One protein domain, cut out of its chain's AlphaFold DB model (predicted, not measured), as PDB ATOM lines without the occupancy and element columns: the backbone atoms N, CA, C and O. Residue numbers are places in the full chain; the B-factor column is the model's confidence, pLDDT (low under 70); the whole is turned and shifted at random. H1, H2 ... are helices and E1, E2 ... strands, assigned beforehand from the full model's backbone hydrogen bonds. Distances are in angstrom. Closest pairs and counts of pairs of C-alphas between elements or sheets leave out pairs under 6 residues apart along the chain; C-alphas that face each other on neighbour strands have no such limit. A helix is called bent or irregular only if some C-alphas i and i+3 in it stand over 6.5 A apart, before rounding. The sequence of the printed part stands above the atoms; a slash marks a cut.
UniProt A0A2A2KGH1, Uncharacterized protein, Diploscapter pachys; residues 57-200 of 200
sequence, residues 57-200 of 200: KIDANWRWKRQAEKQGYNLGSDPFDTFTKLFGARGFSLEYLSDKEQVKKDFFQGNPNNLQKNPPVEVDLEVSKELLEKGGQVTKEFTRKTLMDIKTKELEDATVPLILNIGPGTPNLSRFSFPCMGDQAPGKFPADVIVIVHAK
ATOM      1  N   LYS A  57     235.213 281.675 202.507       38.06
ATOM      2  CA  LYS A  57     234.507 281.515 203.794       38.06
ATOM      3  C   LYS A  57     234.246 280.040 204.095       38.06
ATOM      4  O   LYS A  57     234.330 279.632 205.254       38.06
ATOM      5  N   ILE A  58     233.998 279.260 203.035       40.19
ATOM      6  CA  ILE A  58     233.790 277.810 203.063       40.19
ATOM      7  C   ILE A  58     235.101 277.004 203.268       40.19
ATOM      8  O   ILE A  58     235.087 275.787 203.369       40.19
ATOM      9  N   ASP A  59     236.262 277.648 203.391       48.03
ATOM     10  CA  ASP A  59     237.538 276.944 203.609       48.03
ATOM     11  C   ASP A  59     238.177 277.288 204.965       48.03
ATOM     12  O   ASP A  59     238.771 276.430 205.631       48.03
ATOM     13  N   ALA A  60     238.012 278.530 205.434       46.88
ATOM     14  CA  ALA A  60     238.571 278.990 206.706       46.88
ATOM     15  C   ALA A  60     237.949 278.276 207.922       46.88
ATOM     16  O   ALA A  60     238.669 277.812 208.811       46.88
ATOM     17  N   ASN A  61     236.623 278.089 207.919       52.91
ATOM     18  CA  ASN A  61     235.894 277.436 209.014       52.91
ATOM     19  C   ASN A  61     236.296 275.945 209.186       52.91
ATOM     20  O   ASN A  61     236.298 275.412 210.292       52.91
ATOM     21  N   TRP A  62     236.730 275.271 208.111       51.38
ATOM     22  CA  TRP A  62     237.066 273.841 208.082       51.38
ATOM     23  C   TRP A  62     238.473 273.588 208.605       51.38
ATOM     24  O   TRP A  62     238.711 272.567 209.248       51.38
ATOM     25  N   ARG A  63     239.418 274.505 208.349       55.47
ATOM     26  CA  ARG A  63     240.780 274.417 208.902       55.47
ATOM     27  C   ARG A  63     240.766 274.562 210.416       55.47
ATOM     28  O   ARG A  63     241.402 273.773 211.109       55.47
ATOM     29  N   TRP A  64     239.989 275.520 210.908       56.47
ATOM     30  CA  TRP A  64     239.798 275.758 212.333       56.47
ATOM     31  C   TRP A  64     239.117 274.578 213.021       56.47
ATOM     32  O   TRP A  64     239.608 274.068 214.026       56.47
ATOM     33  N   LYS A  65     238.044 274.073 212.402       57.38
ATOM     34  CA  LYS A  65     237.342 272.857 212.812       57.38
ATOM     35  C   LYS A  65     238.280 271.649 212.886       57.38
ATOM     36  O   LYS A  65     238.344 271.012 213.930       57.38
ATOM     37  N   ARG A  66     239.106 271.406 211.861       59.69
ATOM     38  CA  ARG A  66     240.110 270.326 211.879       59.69
ATOM     39  C   ARG A  66     241.172 270.500 212.963       59.69
ATOM     40  O   ARG A  66     241.639 269.509 213.516       59.69
ATOM     41  N   GLN A  67     241.597 271.729 213.243       58.16
ATOM     42  CA  GLN A  67     242.590 272.000 214.281       58.16
ATOM     43  C   GLN A  67     242.003 271.809 215.686       58.16
ATOM     44  O   GLN A  67     242.675 271.238 216.538       58.16
ATOM     45  N   ALA A  68     240.745 272.196 215.905       54.50
ATOM     46  CA  ALA A  68     240.012 271.935 217.142       54.50
ATOM     47  C   ALA A  68     239.690 270.436 217.326       54.50
ATOM     48  O   ALA A  68     239.877 269.897 218.414       54.50
ATOM     49  N   GLU A  69     239.301 269.727 216.263       57.84
ATOM     50  CA  GLU A  69     239.062 268.275 216.285       57.84
ATOM     51  C   GLU A  69     240.349 267.485 216.566       57.84
ATOM     52  O   GLU A  69     240.331 266.562 217.378       57.84
ATOM     53  N   LYS A  70     241.494 267.884 215.985       61.00
ATOM     54  CA  LYS A  70     242.813 267.302 216.313       61.00
ATOM     55  C   LYS A  70     243.172 267.422 217.793       61.00
ATOM     56  O   LYS A  70     243.923 266.593 218.296       61.00
ATOM     57  N   GLN A  71     242.668 268.451 218.464       52.44
ATOM     58  CA  GLN A  71     242.892 268.690 219.887       52.44
ATOM     59  C   GLN A  71     241.784 268.064 220.769       52.44
ATOM     60  O   GLN A  71     241.807 268.233 221.983       52.44
ATOM     61  N   GLY A  72     240.834 267.319 220.180       47.81
ATOM     62  CA  GLY A  72     239.834 266.521 220.901       47.81
ATOM     63  C   GLY A  72     238.536 267.244 221.285       47.81
ATOM     64  O   GLY A  72     237.822 266.767 222.167       47.81
ATOM     65  N   TYR A  73     238.206 268.380 220.660       53.03
ATOM     66  CA  TYR A  73     237.024 269.179 221.017       53.03
ATOM     67  C   TYR A  73     235.799 268.878 220.131       53.03
ATOM     68  O   TYR A  73     235.887 268.896 218.904       53.03
ATOM     69  N   ASN A  74     234.628 268.661 220.749       55.03
ATOM     70  CA  ASN A  74     233.340 268.496 220.055       55.03
ATOM     71  C   ASN A  74     232.717 269.864 219.697       55.03
ATOM     72  O   ASN A  74     232.274 270.603 220.575       55.03
ATOM     73  N   LEU A  75     232.655 270.185 218.400       56.41
ATOM     74  CA  LEU A  75     232.181 271.463 217.832       56.41
ATOM     75  C   LEU A  75     230.651 271.506 217.644       56.41
ATOM     76  O   LEU A  75     230.157 271.554 216.518       56.41
ATOM     77  N   GLY A  76     229.896 271.428 218.742       50.69
ATOM     78  CA  GLY A  76     228.455 271.155 218.696       50.69
ATOM     79  C   GLY A  76     227.479 272.338 218.617       50.69
ATOM     80  O   GLY A  76     226.345 272.102 218.218       50.69
ATOM     81  N   SER A  77     227.828 273.577 218.992       60.62
ATOM     82  CA  SER A  77     226.762 274.594 219.181       60.62
ATOM     83  C   SER A  77     227.105 276.063 218.920       60.62
ATOM     84  O   SER A  77     226.211 276.802 218.526       60.62
ATOM     85  N   ASP A  78     228.353 276.512 219.076       72.12
ATOM     86  CA  ASP A  78     228.756 277.885 218.727       72.12
ATOM     87  C   ASP A  78     230.279 277.928 218.453       72.12
ATOM     88  O   ASP A  78     231.065 277.490 219.306       72.12
ATOM     89  N   PRO A  79     230.730 278.419 217.280       68.25
ATOM     90  CA  PRO A  79     232.151 278.629 216.999       68.25
ATOM     91  C   PRO A  79     232.838 279.501 218.059       68.25
ATOM     92  O   PRO A  79     233.979 279.231 218.434       68.25
ATOM     93  N   PHE A  80     232.124 280.494 218.599       72.19
ATOM     94  CA  PHE A  80     232.643 281.371 219.641       72.19
ATOM     95  C   PHE A  80     232.803 280.640 220.982       72.19
ATOM     96  O   PHE A  80     233.835 280.773 221.624       72.19
ATOM     97  N   ASP A  81     231.851 279.791 221.377       74.31
ATOM     98  CA  ASP A  81     231.978 278.967 222.591       74.31
ATOM     99  C   ASP A  81     233.174 278.004 222.501       74.31
ATOM    100  O   ASP A  81     233.917 277.805 223.463       74.31
ATOM    101  N   THR A  82     233.434 277.459 221.310       70.38
ATOM    102  CA  THR A  82     234.624 276.627 221.083       70.38
ATOM    103  C   THR A  82     235.909 277.446 221.174       70.38
ATOM    104  O   THR A  82     236.879 276.999 221.785       70.38
ATOM    105  N   PHE A  83     235.909 278.667 220.634       72.94
ATOM    106  CA  PHE A  83     237.009 279.614 220.788       72.94
ATOM    107  C   PHE A  83     237.270 279.940 222.264       72.94
ATOM    108  O   PHE A  83     238.393 279.790 222.743       72.94
ATOM    109  N   THR A  84     236.238 280.290 223.029       73.00
ATOM    110  CA  THR A  84     236.381 280.582 224.457       73.00
ATOM    111  C   THR A  84     236.841 279.355 225.249       73.00
ATOM    112  O   THR A  84     237.624 279.502 226.180       73.00
ATOM    113  N   LYS A  85     236.444 278.133 224.881       71.31
ATOM    114  CA  LYS A  85     236.936 276.898 225.525       71.31
ATOM    115  C   LYS A  85     238.401 276.590 225.209       71.31
ATOM    116  O   LYS A  85     239.114 276.104 226.083       71.31
ATOM    117  N   LEU A  86     238.837 276.860 223.981       65.00
ATOM    118  CA  LEU A  86     240.204 276.611 223.518       65.00
ATOM    119  C   LEU A  86     241.207 277.617 224.088       65.00
ATOM    120  O   LEU A  86     242.278 277.232 224.548       65.00
ATOM    121  N   PHE A  87     240.860 278.901 224.054       68.62
ATOM    122  CA  PHE A  87     241.779 279.987 224.402       68.62
ATOM    123  C   PHE A  87     241.509 280.575 225.794       68.62
ATOM    124  O   PHE A  87     242.396 281.179 226.405       68.62
ATOM    125  N   GLY A  88     240.303 280.373 226.334       65.44
ATOM    126  CA  GLY A  88     239.865 280.970 227.593       65.44
ATOM    127  C   GLY A  88     239.931 282.499 227.582       65.44
ATOM    128  O   GLY A  88     240.189 283.136 226.565       65.44
ATOM    129  N   ALA A  89     239.812 283.087 228.774       64.25
ATOM    130  CA  ALA A  89     240.229 284.471 229.032       64.25
ATOM    131  C   ALA A  89     241.763 284.629 229.093       64.25
ATOM    132  O   ALA A  89     242.274 285.681 229.457       64.25
ATOM    133  N   ARG A  90     242.523 283.559 228.815       61.16
ATOM    134  CA  ARG A  90     243.966 283.520 229.064       61.16
ATOM    135  C   ARG A  90     244.787 284.078 227.913       61.16
ATOM    136  O   ARG A  90     245.890 284.537 228.175       61.16
ATOM    137  N   GLY A  91     244.282 284.068 226.682       62.97
ATOM    138  CA  GLY A  91     245.016 284.537 225.497       62.97
ATOM    139  C   GLY A  91     244.547 285.872 224.913       62.97
ATOM    140  O   GLY A  91     245.229 286.411 224.053       62.97
ATOM    141  N   PHE A  92     243.400 286.390 225.357       70.88
ATOM    142  CA  PHE A  92     242.731 287.553 224.766       70.88
ATOM    143  C   PHE A  92     242.201 288.476 225.865       70.88
ATOM    144  O   PHE A  92     241.825 287.992 226.935       70.88
ATOM    145  N   SER A  93     242.154 289.788 225.610       69.31
ATOM    146  CA  SER A  93     241.540 290.738 226.541       69.31
ATOM    147  C   SER A  93     240.040 290.464 226.698       69.31
ATOM    148  O   SER A  93     239.378 289.954 225.791       69.31
ATOM    149  N   LEU A  94     239.488 290.801 227.866       72.44
ATOM    150  CA  LEU A  94     238.047 290.674 228.121       72.44
ATOM    151  C   LEU A  94     237.225 291.535 227.155       72.44
ATOM    152  O   LEU A  94     236.141 291.125 226.743       72.44
ATOM    153  N   GLU A  95     237.754 292.692 226.767       71.75
ATOM    154  CA  GLU A  95     237.150 293.573 225.771       71.75
ATOM    155  C   GLU A  95     237.125 292.914 224.386       71.75
ATOM    156  O   GLU A  95     236.066 292.843 223.765       71.75
ATOM    157  N   TYR A  96     238.235 292.296 223.960       72.94
ATOM    158  CA  TYR A  96     238.286 291.533 222.711       72.94
ATOM    159  C   TYR A  96     237.285 290.371 222.695       72.94
ATOM    160  O   TYR A  96     236.588 290.139 221.711       72.94
ATOM    161  N   LEU A  97     237.177 289.651 223.813       75.12
ATOM    162  CA  LEU A  97     236.225 288.552 223.973       75.12
ATOM    163  C   LEU A  97     234.766 289.021 224.064       75.12
ATOM    164  O   LEU A  97     233.856 288.219 223.861       75.12
ATOM    165  N   SER A  98     234.514 290.294 224.366       77.19
ATOM    166  CA  SER A  98     233.152 290.829 224.441       77.19
ATOM    167  C   SER A  98     232.564 291.092 223.048       77.19
ATOM    168  O   SER A  98     231.353 290.953 222.860       77.19
ATOM    169  N   ASP A  99     233.402 291.385 222.048       78.88
ATOM    170  CA  ASP A  99     232.979 291.591 220.659       78.88
ATOM    171  C   ASP A  99     232.989 290.279 219.854       78.88
ATOM    172  O   ASP A  99     233.900 289.961 219.083       78.88
ATOM    173  N   LYS A 100     231.921 289.493 220.022       77.62
ATOM    174  CA  LYS A 100     231.744 288.209 219.323       77.62
ATOM    175  C   LYS A 100     231.808 288.333 217.799       77.62
ATOM    176  O   LYS A 100     232.220 287.380 217.139       77.62
ATOM    177  N   GLU A 101     231.373 289.457 217.233       77.25
ATOM    178  CA  GLU A 101     231.349 289.661 215.782       77.25
ATOM    179  C   GLU A 101     232.759 289.907 215.243       77.25
ATOM    180  O   GLU A 101     233.133 289.328 214.221       77.25
ATOM    181  N   GLN A 102     233.586 290.657 215.973       74.94
ATOM    182  CA  GLN A 102     234.992 290.824 215.626       74.94
ATOM    183  C   GLN A 102     235.778 289.510 215.755       74.94
ATOM    184  O   GLN A 102     236.522 289.163 214.840       74.94
ATOM    185  N   VAL A 103     235.566 288.720 216.816       73.62
ATOM    186  CA  VAL A 103     236.213 287.397 216.955       73.62
ATOM    187  C   VAL A 103     235.809 286.462 215.813       73.62
ATOM    188  O   VAL A 103     236.658 285.795 215.214       73.62
ATOM    189  N   LYS A 104     234.519 286.441 215.451       73.88
ATOM    190  CA  LYS A 104     234.034 285.717 214.266       73.88
ATOM    191  C   LYS A 104     234.731 286.198 212.998       73.88
ATOM    192  O   LYS A 104     235.173 285.380 212.194       73.88
ATOM    193  N   LYS A 105     234.855 287.511 212.819       74.69
ATOM    194  CA  LYS A 105     235.492 288.102 211.644       74.69
ATOM    195  C   LYS A 105     236.977 287.763 211.551       74.69
ATOM    196  O   LYS A 105     237.433 287.406 210.473       74.69
ATOM    197  N   ASP A 106     237.712 287.828 212.653       71.38
ATOM    198  CA  ASP A 106     239.158 287.605 212.666       71.38
ATOM    199  C   ASP A 106     239.526 286.131 212.485       71.38
ATOM    200  O   ASP A 106     240.431 285.815 211.712       71.38
ATOM    201  N   PHE A 107     238.800 285.225 213.148       67.44
ATOM    202  CA  PHE A 107     239.163 283.804 213.205       67.44
ATOM    203  C   PHE A 107     238.344 282.898 212.284       67.44
ATOM    204  O   PHE A 107     238.849 281.862 211.855       67.44
ATOM    205  N   PHE A 108     237.102 283.268 211.964       69.56
ATOM    206  CA  PHE A 108     236.168 282.396 211.240       69.56
ATOM    207  C   PHE A 108     235.787 282.920 209.851       69.56
ATOM    208  O   PHE A 108     235.429 282.124 208.984       69.56
ATOM    209  N   GLN A 109     235.883 284.230 209.615       65.19
ATOM    210  CA  GLN A 109     235.592 284.862 208.317       65.19
ATOM    211  C   GLN A 109     236.808 285.600 207.723       65.19
ATOM    212  O   GLN A 109     236.693 286.247 206.682       65.19
ATOM    213  N   GLY A 110     237.959 285.524 208.395       58.53
ATOM    214  CA  GLY A 110     239.146 286.315 208.100       58.53
ATOM    215  C   GLY A 110     239.978 285.776 206.939       58.53
ATOM    216  O   GLY A 110     239.914 284.600 206.577       58.53
ATOM    217  N   ASN A 111     240.804 286.658 206.372       58.53
ATOM    218  CA  ASN A 111     241.819 286.326 205.372       58.53
ATOM    219  C   ASN A 111     242.717 285.192 205.923       58.53
ATOM    220  O   ASN A 111     243.172 285.322 207.056       58.53
ATOM    221  N   PRO A 112     243.012 284.098 205.194       57.66
ATOM    222  CA  PRO A 112     243.804 282.964 205.701       57.66
ATOM    223  C   PRO A 112     245.165 283.336 206.316       57.66
ATOM    224  O   PRO A 112     245.691 282.579 207.128       57.66
ATOM    225  N   ASN A 113     245.711 284.509 205.985       58.81
ATOM    226  CA  ASN A 113     246.931 285.059 206.587       58.81
ATOM    227  C   ASN A 113     246.769 285.465 208.070       58.81
ATOM    228  O   ASN A 113     247.753 285.531 208.802       58.81
ATOM    229  N   ASN A 114     245.538 285.693 208.530       58.00
ATOM    230  CA  ASN A 114     245.193 286.003 209.923       58.00
ATOM    231  C   ASN A 114     245.220 284.750 210.818       58.00
ATOM    232  O   ASN A 114     245.380 284.831 212.030       58.00
ATOM    233  N   LEU A 115     245.178 283.553 210.224       61.34
ATOM    234  CA  LEU A 115     245.342 282.289 210.950       61.34
ATOM    235  C   LEU A 115     246.813 281.967 211.264       61.34
ATOM    236  O   LEU A 115     247.103 280.934 211.871       61.34
ATOM    237  N   GLN A 116     247.752 282.819 210.843       67.12
ATOM    238  CA  GLN A 116     249.168 282.616 211.104       67.12
ATOM    239  C   GLN A 116     249.485 282.948 212.563       67.12
ATOM    240  O   GLN A 116     249.301 284.075 213.024       67.12
ATOM    241  N   LYS A 117     249.982 281.945 213.286       70.38
ATOM    242  CA  LYS A 117     250.456 282.098 214.658       70.38
ATOM    243  C   LYS A 117     251.762 282.887 214.683       70.38
ATOM    244  O   LYS A 117     252.610 282.701 213.807       70.38
ATOM    245  N   ASN A 118     251.922 283.741 215.689       77.62
ATOM    246  CA  ASN A 118     253.211 284.366 215.961       77.62
ATOM    247  C   ASN A 118     254.275 283.293 216.280       77.62
ATOM    248  O   ASN A 118     253.925 282.223 216.795       77.62
ATOM    249  N   PRO A 119     255.558 283.545 215.958       83.31
ATOM    250  CA  PRO A 119     256.630 282.624 216.312       83.31
ATOM    251  C   PRO A 119     256.666 282.405 217.836       83.31
ATOM    252  O   PRO A 119     256.338 283.331 218.581       83.31
ATOM    253  N   PRO A 120     257.039 281.203 218.310       87.00
ATOM    254  CA  PRO A 120     257.173 280.941 219.737       87.00
ATOM    255  C   PRO A 120     258.218 281.851 220.388       87.00
ATOM    256  O   PRO A 120     259.254 282.140 219.791       87.00
ATOM    257  N   VAL A 121     257.948 282.263 221.623       89.88
ATOM    258  CA  VAL A 121     258.861 283.046 222.457       89.88
ATOM    259  C   VAL A 121     259.561 282.098 223.421       89.88
ATOM    260  O   VAL A 121     258.899 281.412 224.199       89.88
ATOM    261  N   GLU A 122     260.887 282.047 223.374       92.62
ATOM    262  CA  GLU A 122     261.688 281.243 224.299       92.62
ATOM    263  C   GLU A 122     262.085 282.073 225.524       92.62
ATOM    264  O   GLU A 122     262.463 283.239 225.403       92.62
ATOM    265  N   VAL A 123     261.964 281.480 226.712       91.88
ATOM    266  CA  VAL A 123     262.269 282.129 227.990       91.88
ATOM    267  C   VAL A 123     263.077 281.179 228.856       91.88
ATOM    268  O   VAL A 123     262.632 280.072 229.155       91.88
ATOM    269  N   ASP A 124     264.230 281.634 229.325       93.50
ATOM    270  CA  ASP A 124     265.054 280.859 230.243       93.50
ATOM    271  C   ASP A 124     264.572 281.006 231.695       93.50
ATOM    272  O   ASP A 124     264.215 282.091 232.173       93.50
ATOM    273  N   LEU A 125     264.570 279.886 232.416       93.50
ATOM    274  CA  LEU A 125     264.227 279.806 233.828       93.50
ATOM    275  C   LEU A 125     265.319 279.064 234.596       93.50
ATOM    276  O   LEU A 125     265.447 277.847 234.492       93.50
ATOM    277  N   GLU A 126     266.063 279.797 235.418       94.31
ATOM    278  CA  GLU A 126     267.003 279.208 236.369       94.31
ATOM    279  C   GLU A 126     266.256 278.586 237.556       94.31
ATOM    280  O   GLU A 126     265.449 279.247 238.214       94.31
ATOM    281  N   VAL A 127     266.551 277.323 237.858       93.06
ATOM    282  CA  VAL A 127     266.009 276.584 239.005       93.06
ATOM    283  C   VAL A 127     267.125 275.892 239.774       93.06
ATOM    284  O   VAL A 127     268.151 275.519 239.208       93.06
ATOM    285  N   SER A 128     266.930 275.681 241.073       94.25
ATOM    286  CA  SER A 128     267.896 274.939 241.882       94.25
ATOM    287  C   SER A 128     267.929 273.456 241.500       94.25
ATOM    288  O   SER A 128     266.895 272.846 241.211       94.25
ATOM    289  N   LYS A 129     269.117 272.843 241.568       92.88
ATOM    290  CA  LYS A 129     269.290 271.390 241.363       92.88
ATOM    291  C   LYS A 129     268.401 270.554 242.281       92.88
ATOM    292  O   LYS A 129     267.791 269.593 241.828       92.88
ATOM    293  N   GLU A 130     268.242 270.973 243.537       92.69
ATOM    294  CA  GLU A 130     267.365 270.288 244.491       92.69
ATOM    295  C   GLU A 130     265.917 270.183 244.005       92.69
ATOM    296  O   GLU A 130     265.252 269.174 244.241       92.69
ATOM    297  N   LEU A 131     265.421 271.225 243.331       92.19
ATOM    298  CA  LEU A 131     264.061 271.251 242.812       92.19
ATOM    299  C   LEU A 131     263.902 270.335 241.597       92.19
ATOM    300  O   LEU A 131     262.857 269.709 241.443       92.19
ATOM    301  N   LEU A 132     264.937 270.222 240.763       92.69
ATOM    302  CA  LEU A 132     264.967 269.267 239.652       92.69
ATOM    303  C   LEU A 132     264.994 267.818 240.150       92.69
ATOM    304  O   LEU A 132     264.358 266.953 239.552       92.69
ATOM    305  N   GLU A 133     265.687 267.552 241.258       92.69
ATOM    306  CA  GLU A 133     265.784 266.219 241.860       92.69
ATOM    307  C   GLU A 133     264.500 265.811 242.591       92.69
ATOM    308  O   GLU A 133     263.964 264.731 242.344       92.69
ATOM    309  N   LYS A 134     263.979 266.674 243.473       93.62
ATOM    310  CA  LYS A 134     262.802 266.379 244.313       93.62
ATOM    311  C   LYS A 134     261.475 266.609 243.586       93.62
ATOM    312  O   LYS A 134     260.459 266.026 243.968       93.62
ATOM    313  N   GLY A 135     261.478 267.434 242.541       92.31
ATOM    314  CA  GLY A 135     260.270 267.947 241.906       92.31
ATOM    315  C   GLY A 135     259.591 269.033 242.745       92.31
ATOM    316  O   GLY A 135     259.825 269.182 243.945       92.31
ATOM    317  N   GLY A 136     258.726 269.814 242.107       92.88
ATOM    318  CA  GLY A 136     257.976 270.880 242.759       92.88
ATOM    319  C   GLY A 136     257.289 271.805 241.765       92.88
ATOM    320  O   GLY A 136     257.168 271.497 240.581       92.88
ATOM    321  N   GLN A 137     256.817 272.947 242.257       93.44
ATOM    322  CA  GLN A 137     256.145 273.954 241.444       93.44
ATOM    323  C   GLN A 137     256.959 275.248 241.429       93.44
ATOM    324  O   GLN A 137     257.416 275.702 242.476       93.44
ATOM    325  N   VAL A 138     257.114 275.843 240.246       93.62
ATOM    326  CA  VAL A 138     257.748 277.153 240.053       93.62
ATOM    327  C   VAL A 138     256.785 278.059 239.319       93.62
ATOM    328  O   VAL A 138     256.217 277.663 238.304       93.62
ATOM    329  N   THR A 139     256.638 279.286 239.799       92.50
ATOM    330  CA  THR A 139     255.894 280.325 239.089       92.50
ATOM    331  C   THR A 139     256.880 281.324 238.504       92.50
ATOM    332  O   THR A 139     257.737 281.842 239.216       92.50
ATOM    333  N   LYS A 140     256.758 281.596 237.206       91.56
ATOM    334  CA  LYS A 140     257.542 282.593 236.478       91.56
ATOM    335  C   LYS A 140     256.596 283.640 235.914       91.56
ATOM    336  O   LYS A 140     255.666 283.304 235.192       91.56
ATOM    337  N   GLU A 141     256.829 284.903 236.228       91.06
ATOM    338  CA  GLU A 141     256.092 285.997 235.599       91.06
ATOM    339  C   GLU A 141     256.643 286.251 234.195       91.06
ATOM    340  O   GLU A 141     257.860 286.288 233.987       91.06
ATOM    341  N   PHE A 142     255.736 286.383 233.231       89.69
ATOM    342  CA  PHE A 142     256.035 286.697 231.843       89.69
ATOM    343  C   PHE A 142     255.176 287.879 231.405       89.69
ATOM    344  O   PHE A 142     253.958 287.857 231.577       89.69
ATOM    345  N   THR A 143     255.801 288.904 230.840       88.56
ATOM    346  CA  THR A 143     255.101 290.069 230.298       88.56
ATOM    347  C   THR A 143     254.926 289.887 228.799       88.56
ATOM    348  O   THR A 143     255.892 289.605 228.095       88.56
ATOM    349  N   ARG A 144     253.690 290.039 228.325       87.06
ATOM    350  CA  ARG A 144     253.323 289.887 226.916       87.06
ATOM    351  C   ARG A 144     252.614 291.126 226.404       87.06
ATOM    352  O   ARG A 144     251.891 291.772 227.159       87.06
ATOM    353  N   LYS A 145     252.669 291.355 225.099       85.31
ATOM    354  CA  LYS A 145     251.831 292.364 224.443       85.31
ATOM    355  C   LYS A 145     250.453 291.793 224.138       85.31
ATOM    356  O   LYS A 145     250.338 290.791 223.433       85.31
ATOM    357  N   THR A 146     249.412 292.420 224.673       79.50
ATOM    358  CA  THR A 146     248.005 292.048 224.463       79.50
ATOM    359  C   THR A 146     247.271 293.209 223.806       79.50
ATOM    360  O   THR A 146     247.591 294.367 224.056       79.50
ATOM    361  N   LEU A 147     246.278 292.918 222.967       74.75
ATOM    362  CA  LEU A 147     245.404 293.962 222.431       74.75
ATOM    363  C   LEU A 147     244.424 294.424 223.494       74.75
ATOM    364  O   LEU A 147     243.610 293.624 223.958       74.75
ATOM    365  N   MET A 148     244.506 295.700 223.849       70.31
ATOM    366  CA  MET A 148     243.600 296.313 224.810       70.31
ATOM    367  C   MET A 148     242.243 296.557 224.142       70.31
ATOM    368  O   MET A 148     241.275 295.881 224.479       70.31
ATOM    369  N   ASP A 149     242.223 297.401 223.107       67.75
ATOM    370  CA  ASP A 149     241.013 297.796 222.384       67.75
ATOM    371  C   ASP A 149     241.087 297.386 220.899       67.75
ATOM    372  O   ASP A 149     242.085 297.570 220.191       67.75
ATOM    373  N   ILE A 150     239.981 296.823 220.412       64.31
ATOM    374  CA  ILE A 150     239.759 296.435 219.016       64.31
ATOM    375  C   ILE A 150     239.793 297.650 218.078       64.31
ATOM    376  O   ILE A 150     240.270 297.543 216.943       64.31
ATOM    377  N   LYS A 151     239.264 298.796 218.521       66.38
ATOM    378  CA  LYS A 151     239.066 299.992 217.693       66.38
ATOM    379  C   LYS A 151     240.357 300.774 217.512       66.38
ATOM    380  O   LYS A 151     240.660 301.172 216.387       66.38
ATOM    381  N   THR A 152     241.121 300.964 218.586       69.12
ATOM    382  CA  THR A 152     242.398 301.692 218.541       69.12
ATOM    383  C   THR A 152     243.570 300.794 218.135       69.12
ATOM    384  O   THR A 152     244.586 301.302 217.665       69.12
ATOM    385  N   LYS A 153     243.416 299.461 218.236       68.69
ATOM    386  CA  LYS A 153     244.488 298.461 218.048       68.69
ATOM    387  C   LYS A 153     245.697 298.709 218.953       68.69
ATOM    388  O   LYS A 153     246.818 298.327 218.608       68.69
ATOM    389  N   GLU A 154     245.477 299.354 220.091       75.69
ATOM    390  CA  GLU A 154     246.528 299.621 221.061       75.69
ATOM    391  C   GLU A 154     246.973 298.324 221.739       75.69
ATOM    392  O   GLU A 154     246.169 297.447 222.076       75.69
ATOM    393  N   LEU A 155     248.290 298.195 221.886       79.12
ATOM    394  CA  LEU A 155     248.933 297.074 222.553       79.12
ATOM    395  C   LEU A 155     249.361 297.516 223.948       79.12
ATOM    396  O   LEU A 155     250.039 298.532 224.085       79.12
ATOM    397  N   GLU A 156     249.009 296.721 224.950       81.69
ATOM    398  CA  GLU A 156     249.412 296.918 226.339       81.69
ATOM    399  C   GLU A 156     250.239 295.723 226.826       81.69
ATOM    400  O   GLU A 156     250.026 294.576 226.410       81.69
ATOM    401  N   ASP A 157     251.184 296.001 227.719       85.50
ATOM    402  CA  ASP A 157     251.974 294.986 228.397       85.50
ATOM    403  C   ASP A 157     251.147 294.356 229.530       85.50
ATOM    404  O   ASP A 157     250.839 294.986 230.540       85.50
ATOM    405  N   ALA A 158     250.796 293.082 229.372       82.88
ATOM    406  CA  ALA A 158     250.079 292.296 230.366       82.88
ATOM    407  C   ALA A 158     251.011 291.256 230.998       82.88
ATOM    408  O   ALA A 158     251.600 290.425 230.301       82.88
ATOM    409  N   THR A 159     251.115 291.259 232.327       86.06
ATOM    410  CA  THR A 159     251.896 290.261 233.073       86.06
ATOM    411  C   THR A 159     251.051 289.026 233.375       86.06
ATOM    412  O   THR A 159     249.975 289.115 233.966       86.06
ATOM    413  N   VAL A 160     251.549 287.854 232.983       83.62
ATOM    414  CA  VAL A 160     250.900 286.552 233.162       83.62
ATOM    415  C   VAL A 160     251.804 285.630 233.992       83.62
ATOM    416  O   VAL A 160     252.976 285.458 233.653       83.62
ATOM    417  N   PRO A 161     251.290 284.993 235.063       86.88
ATOM    418  CA  PRO A 161     252.040 283.990 235.807       86.88
ATOM    419  C   PRO A 161     252.033 282.641 235.069       86.88
ATOM    420  O   PRO A 161     250.986 282.014 234.887       86.88
ATOM    421  N   LEU A 162     253.213 282.168 234.679       89.19
ATOM    422  CA  LEU A 162     253.453 280.834 234.136       89.19
ATOM    423  C   LEU A 162     253.761 279.877 235.285       89.19
ATOM    424  O   LEU A 162     254.778 280.015 235.962       89.19
ATOM    425  N   ILE A 163     252.885 278.904 235.513       90.56
ATOM    426  CA  ILE A 163     253.031 277.926 236.594       90.56
ATOM    427  C   ILE A 163     253.575 276.623 236.003       90.56
ATOM    428  O   ILE A 163     252.881 275.931 235.258       90.56
ATOM    429  N   LEU A 164     254.819 276.288 236.342       91.19
ATOM    430  CA  LEU A 164     255.515 275.074 235.930       91.19
ATOM    431  C   LEU A 164     255.433 274.025 237.037       91.19
ATOM    432  O   LEU A 164     255.808 274.291 238.177       91.19
ATOM    433  N   ASN A 165     255.012 272.812 236.686       92.31
ATOM    434  CA  ASN A 165     255.091 271.649 237.567       92.31
ATOM    435  C   ASN A 165     256.270 270.781 237.113       92.31
ATOM    436  O   ASN A 165     256.192 270.111 236.084       92.31
ATOM    437  N   ILE A 166     257.361 270.825 237.870       93.06
ATOM    438  CA  ILE A 166     258.601 270.096 237.605       93.06
ATOM    439  C   ILE A 166     258.516 268.743 238.315       93.06
ATOM    440  O   ILE A 166     258.283 268.677 239.523       93.06
ATOM    441  N   GLY A 167     258.681 267.655 237.565       91.94
ATOM    442  CA  GLY A 167     258.725 266.309 238.134       91.94
ATOM    443  C   GLY A 167     260.087 266.003 238.772       91.94
ATOM    444  O   GLY A 167     261.090 266.599 238.375       91.94
ATOM    445  N   PRO A 168     260.156 265.069 239.733       92.25
ATOM    446  CA  PRO A 168     261.435 264.603 240.258       92.25
ATOM    447  C   PRO A 168     262.272 263.956 239.146       92.25
ATOM    448  O   PRO A 168     261.754 263.169 238.353       92.25
ATOM    449  N   GLY A 169     263.560 264.290 239.086       89.69
ATOM    450  CA  GLY A 169     264.483 263.817 238.053       89.69
ATOM    451  C   GLY A 169     264.332 264.517 236.699       89.69
ATOM    452  O   GLY A 169     264.716 263.948 235.677       89.69
ATOM    453  N   THR A 170     263.765 265.728 236.659       89.31
ATOM    454  CA  THR A 170     263.641 266.484 235.403       89.31
ATOM    455  C   THR A 170     265.034 266.853 234.876       89.31
ATOM    456  O   THR A 170     265.819 267.456 235.612       89.31
ATOM    457  N   PRO A 171     265.373 266.525 233.614       90.31
ATOM    458  CA  PRO A 171     266.688 266.827 233.070       90.31
ATOM    459  C   PRO A 171     266.882 268.333 232.869       90.31
ATOM    460  O   PRO A 171     265.933 269.080 232.605       90.31
ATOM    461  N   ASN A 172     268.136 268.775 232.951       90.00
ATOM    462  CA  ASN A 172     268.503 270.139 232.585       90.00
ATOM    463  C   ASN A 172     268.143 270.414 231.112       90.00
ATOM    464  O   ASN A 172     268.186 269.498 230.290       90.00
ATOM    465  N   LEU A 173     267.817 271.664 230.779       91.94
ATOM    466  CA  LEU A 173     267.354 272.101 229.454       91.94
ATOM    467  C   LEU A 173     265.990 271.522 229.038       91.94
ATOM    468  O   LEU A 173     265.663 271.457 227.850       91.94
ATOM    469  N   SER A 174     265.169 271.117 230.009       91.69
ATOM    470  CA  SER A 174     263.787 270.707 229.747       91.69
ATOM    471  C   SER A 174     262.952 271.874 229.220       91.69
ATOM    472  O   SER A 174     263.053 272.995 229.721       91.69
ATOM    473  N   ARG A 175     262.101 271.598 228.227       92.25
ATOM    474  CA  ARG A 175     261.238 272.588 227.565       92.25
ATOM    475  C   ARG A 175     259.785 272.412 227.989       92.25
ATOM    476  O   ARG A 175     259.208 271.348 227.779       92.25
ATOM    477  N   PHE A 176     259.185 273.470 228.519       89.75
ATOM    478  CA  PHE A 176     257.773 273.525 228.889       89.75
ATOM    479  C   PHE A 176     257.036 274.482 227.954       89.75
ATOM    480  O   PHE A 176     257.341 275.670 227.912       89.75
ATOM    481  N   SER A 177     256.068 273.970 227.196       88.56
ATOM    482  CA  SER A 177     255.281 274.771 226.255       88.56
ATOM    483  C   SER A 177     253.993 275.284 226.897       88.56
ATOM    484  O   SER A 177     253.158 274.494 227.341       88.56
ATOM    485  N   PHE A 178     253.799 276.595 226.860       87.25
ATOM    486  CA  PHE A 178     252.593 277.293 227.283       87.25
ATOM    487  C   PHE A 178     251.857 277.824 226.051       87.25
ATOM    488  O   PHE A 178     252.265 278.841 225.476       87.25
ATOM    489  N   PRO A 179     250.791 277.137 225.605       83.06
ATOM    490  CA  PRO A 179     250.133 277.501 224.371       83.06
ATOM    491  C   PRO A 179     249.396 278.836 224.502       83.06
ATOM    492  O   PRO A 179     248.664 279.051 225.468       83.06
ATOM    493  N   CYS A 180     249.543 279.705 223.501       80.06
ATOM    494  CA  CYS A 180     248.819 280.981 223.382       80.06
ATOM    495  C   CYS A 180     248.982 281.937 224.582       80.06
ATOM    496  O   CYS A 180     248.111 282.769 224.840       80.06
ATOM    497  N   MET A 181     250.073 281.804 225.338       82.00
ATOM    498  CA  MET A 181     250.382 282.685 226.468       82.00
ATOM    499  C   MET A 181     251.303 283.853 226.093       82.00
ATOM    500  O   MET A 181     251.492 284.740 226.919       82.00
ATOM    501  N   GLY A 182     251.843 283.863 224.873       84.94
ATOM    502  CA  GLY A 182     252.794 284.854 224.379       84.94
ATOM    503  C   GLY A 182     252.140 286.058 223.705       84.94
ATOM    504  O   GLY A 182     250.938 286.287 223.832       84.94
ATOM    505  N   ASP A 183     252.944 286.817 222.963       85.88
ATOM    506  CA  ASP A 183     252.514 288.065 222.329       85.88
ATOM    507  C   ASP A 183     251.370 287.876 221.331       85.88
ATOM    508  O   ASP A 183     251.377 286.978 220.475       85.88
ATOM    509  N   GLN A 184     250.404 288.786 221.410       82.38
ATOM    510  CA  GLN A 184     249.236 288.845 220.551       82.38
ATOM    511  C   GLN A 184     249.365 290.003 219.555       82.38
ATOM    512  O   GLN A 184     249.619 291.147 219.925       82.38
ATOM    513  N   ALA A 185     249.128 289.704 218.278       76.31
ATOM    514  CA  ALA A 185     248.996 290.707 217.224       76.31
ATOM    515  C   ALA A 185     247.538 290.787 216.725       76.31
ATOM    516  O   ALA A 185     246.802 289.802 216.845       76.31
ATOM    517  N   PRO A 186     247.107 291.925 216.141       73.06
ATOM    518  CA  PRO A 186     245.740 292.098 215.643       73.06
ATOM    519  C   PRO A 186     245.330 291.010 214.664       73.06
ATOM    520  O   PRO A 186     246.010 290.782 213.665       73.06
ATOM    521  N   GLY A 187     244.212 290.346 214.965       68.94
ATOM    522  CA  GLY A 187     243.656 289.281 214.136       68.94
ATOM    523  C   GLY A 187     244.546 288.044 214.005       68.94
ATOM    524  O   GLY A 187     244.313 287.266 213.092       68.94
ATOM    525  N   LYS A 188     245.561 287.855 214.862       76.75
ATOM    526  CA  LYS A 188     246.424 286.664 214.878       76.75
ATOM    527  C   LYS A 188     246.293 285.892 216.180       76.75
ATOM    528  O   LYS A 188     245.943 286.439 217.226       76.75
ATOM    529  N   PHE A 189     246.645 284.610 216.124       75.94
ATOM    530  CA  PHE A 189     246.778 283.805 217.330       75.94
ATOM    531  C   PHE A 189     247.960 284.268 218.189       75.94
ATOM    532  O   PHE A 189     249.042 284.498 217.634       75.94
ATOM    533  N   PRO A 190     247.785 284.334 219.523       82.75
ATOM    534  CA  PRO A 190     248.889 284.598 220.433       82.75
ATOM    535  C   PRO A 190     250.025 283.587 220.247       82.75
ATOM    536  O   PRO A 190     249.792 282.413 219.924       82.75
ATOM    537  N   ALA A 191     251.256 284.047 220.457       86.62
ATOM    538  CA  ALA A 191     252.436 283.192 220.415       86.62
ATOM    539  C   ALA A 191     252.387 282.112 221.508       86.62
ATOM    540  O   ALA A 191     251.731 282.259 222.543       86.62
ATOM    541  N   ASP A 192     253.119 281.024 221.288       88.62
ATOM    542  CA  ASP A 192     253.430 280.084 222.366       88.62
ATOM    543  C   ASP A 192     254.620 280.591 223.163       88.62
ATOM    544  O   ASP A 192     255.532 281.183 222.589       88.62
ATOM    545  N   VAL A 193     254.634 280.326 224.467       90.19
ATOM    546  CA  VAL A 193     255.815 280.569 225.301       90.19
ATOM    547  C   VAL A 193     256.472 279.232 225.598       90.19
ATOM    548  O   VAL A 193     255.817 278.307 226.076       90.19
ATOM    549  N   ILE A 194     257.758 279.110 225.302       92.19
ATOM    550  CA  ILE A 194     258.562 277.927 225.595       92.19
ATOM    551  C   ILE A 194     259.502 278.302 226.728       92.19
ATOM    552  O   ILE A 194     260.421 279.093 226.545       92.19
ATOM    553  N   VAL A 195     259.277 277.728 227.904       92.88
ATOM    554  CA  VAL A 195     260.164 277.926 229.048       92.88
ATOM    555  C   VAL A 195     261.230 276.840 229.044       92.88
ATOM    556  O   VAL A 195     260.904 275.652 229.080       92.88
ATOM    557  N   ILE A 196     262.495 277.248 228.995       94.12
ATOM    558  CA  ILE A 196     263.661 276.367 229.043       94.12
ATOM    559  C   ILE A 196     264.229 276.413 230.455       94.12
ATOM    560  O   ILE A 196     264.584 277.471 230.968       94.12
ATOM    561  N   VAL A 197     264.285 275.256 231.103       93.75
ATOM    562  CA  VAL A 197     264.716 275.154 232.496       93.75
ATOM    563  C   VAL A 197     266.217 274.902 232.573       93.75
ATOM    564  O   VAL A 197     266.704 273.920 232.014       93.75
ATOM    565  N   HIS A 198     266.926 275.754 233.310       93.75
ATOM    566  CA  HIS A 198     268.367 275.673 233.540       93.75
ATOM    567  C   HIS A 198     268.673 275.401 235.010       93.75
ATOM    568  O   HIS A 198     268.179 276.094 235.896       93.75
ATOM    569  N   ALA A 199     269.507 274.402 235.276       90.69
ATOM    570  CA  ALA A 199     269.993 274.101 236.616       90.69
ATOM    571  C   ALA A 199     271.030 275.142 237.065       90.69
ATOM    572  O   ALA A 199     272.059 275.312 236.407       90.69
ATOM    573  N   LYS A 200     270.771 275.781 238.205       90.25
ATOM    574  CA  LYS A 200     271.687 276.682 238.910       90.25
ATOM    575  C   LYS A 200     272.499 275.935 239.965       90.25
ATOM    576  O   LYS A 200     271.909 275.095 240.688       90.25
TER     577      LYS A 200
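Overview. This is residues 57 to 200 of the 200 residues of an uncharacterized protein of Diploscapter pachys (UniProt A0A2A2KGH1). Two parts stand end to end: a small sandwich of a twisted three-stranded sheet, E1 E5 E4, partly face to face with the long hairpin E2 and E3, and a cluster of the helices H1 to H5. The bent hairpin reaches from H6, at the far end of the sandwich, back to H3. The printed part has 144 residues, with six named helices and five named strands in the order H1 H2 H3 H4 H5 E1 H6 E2 E3 E4 E5. The class is mixed, helices and strands; the mixed sheet runs E1 E5 E4, and E2 and E3 are antiparallel. It is elongated, spanning 52 by 34 by 23 A, and only just compact, close to loose, with a radius of gyration of the C-alphas of 17.4 A.

Arrangement. Start at E5, residues 193 to 199, the inner strand of a sheet only just strongly twisted. E1, residues 121 to 127, is its parallel neighbour, with N 123 and O 194 2.8 A apart. E4, residues 174 to 178, is antiparallel to E5, a hairpin with N 176 and O 195 2.8 A apart. E2, residues 136 to 147, and E3, residues 155 to 166, form a hairpin with N 140 and O 162 2.8 A apart; E2 bends by 50 degrees at residue 143. The two sheets make a sandwich, two sheets face to face, the parts that face each other being 9.4 A centre to centre. H6, residues 129 to 134, only grazes the three-stranded sheet with residues 129 to 132. Look next at H4, residues 100 to 108: it touches H1, residues 57 to 70, about perpendicular at 84 degrees, closest at the C-alphas of Asn 61 and Phe 108, 5.4 A. H2, residues 79 to 90, touches H4 with residues 79 to 80 alone, the C-alphas of Phe 80 and Lys 100 being closest at 6.9 A. H3, residues 94 to 98, and H5, residues 112 to 115, each only just touch H4, only at the corner, with 3 pairs of C-alphas within 8 A. Every O i to N i+4 pair is within hydrogen-bond range in H3, H4 and H6, against 8 of 10 in H1 and 6 of 8 in H2; H5 is too short for one.

Along the chain. Find C-alpha 193 at (255.815, 280.569, 225.301); E5 runs 19.3 A from there, and E1 is 19.1 A long. E2 covers 33.2 A from C-alpha 136 at (257.976, 270.880, 242.759), and E3 32.4 A. H1 begins at C-alpha 57 at (234.507, 281.515, 203.794) and is 20.7 A long. H2, 17.6 A, is irregular, with C-alphas 86 and 89 9.6 A apart.

Size, cuts and confidence. The C-alphas of Ile 58 and Glu 130 are the two farthest apart, 53.9 A. The printed part has no cut, and its long link is E4 to E5, residues 179 to 192. Mean pLDDT of the printed part is 76.8; 45 residues are under 70, among them 57 to 77 and 107 to 116.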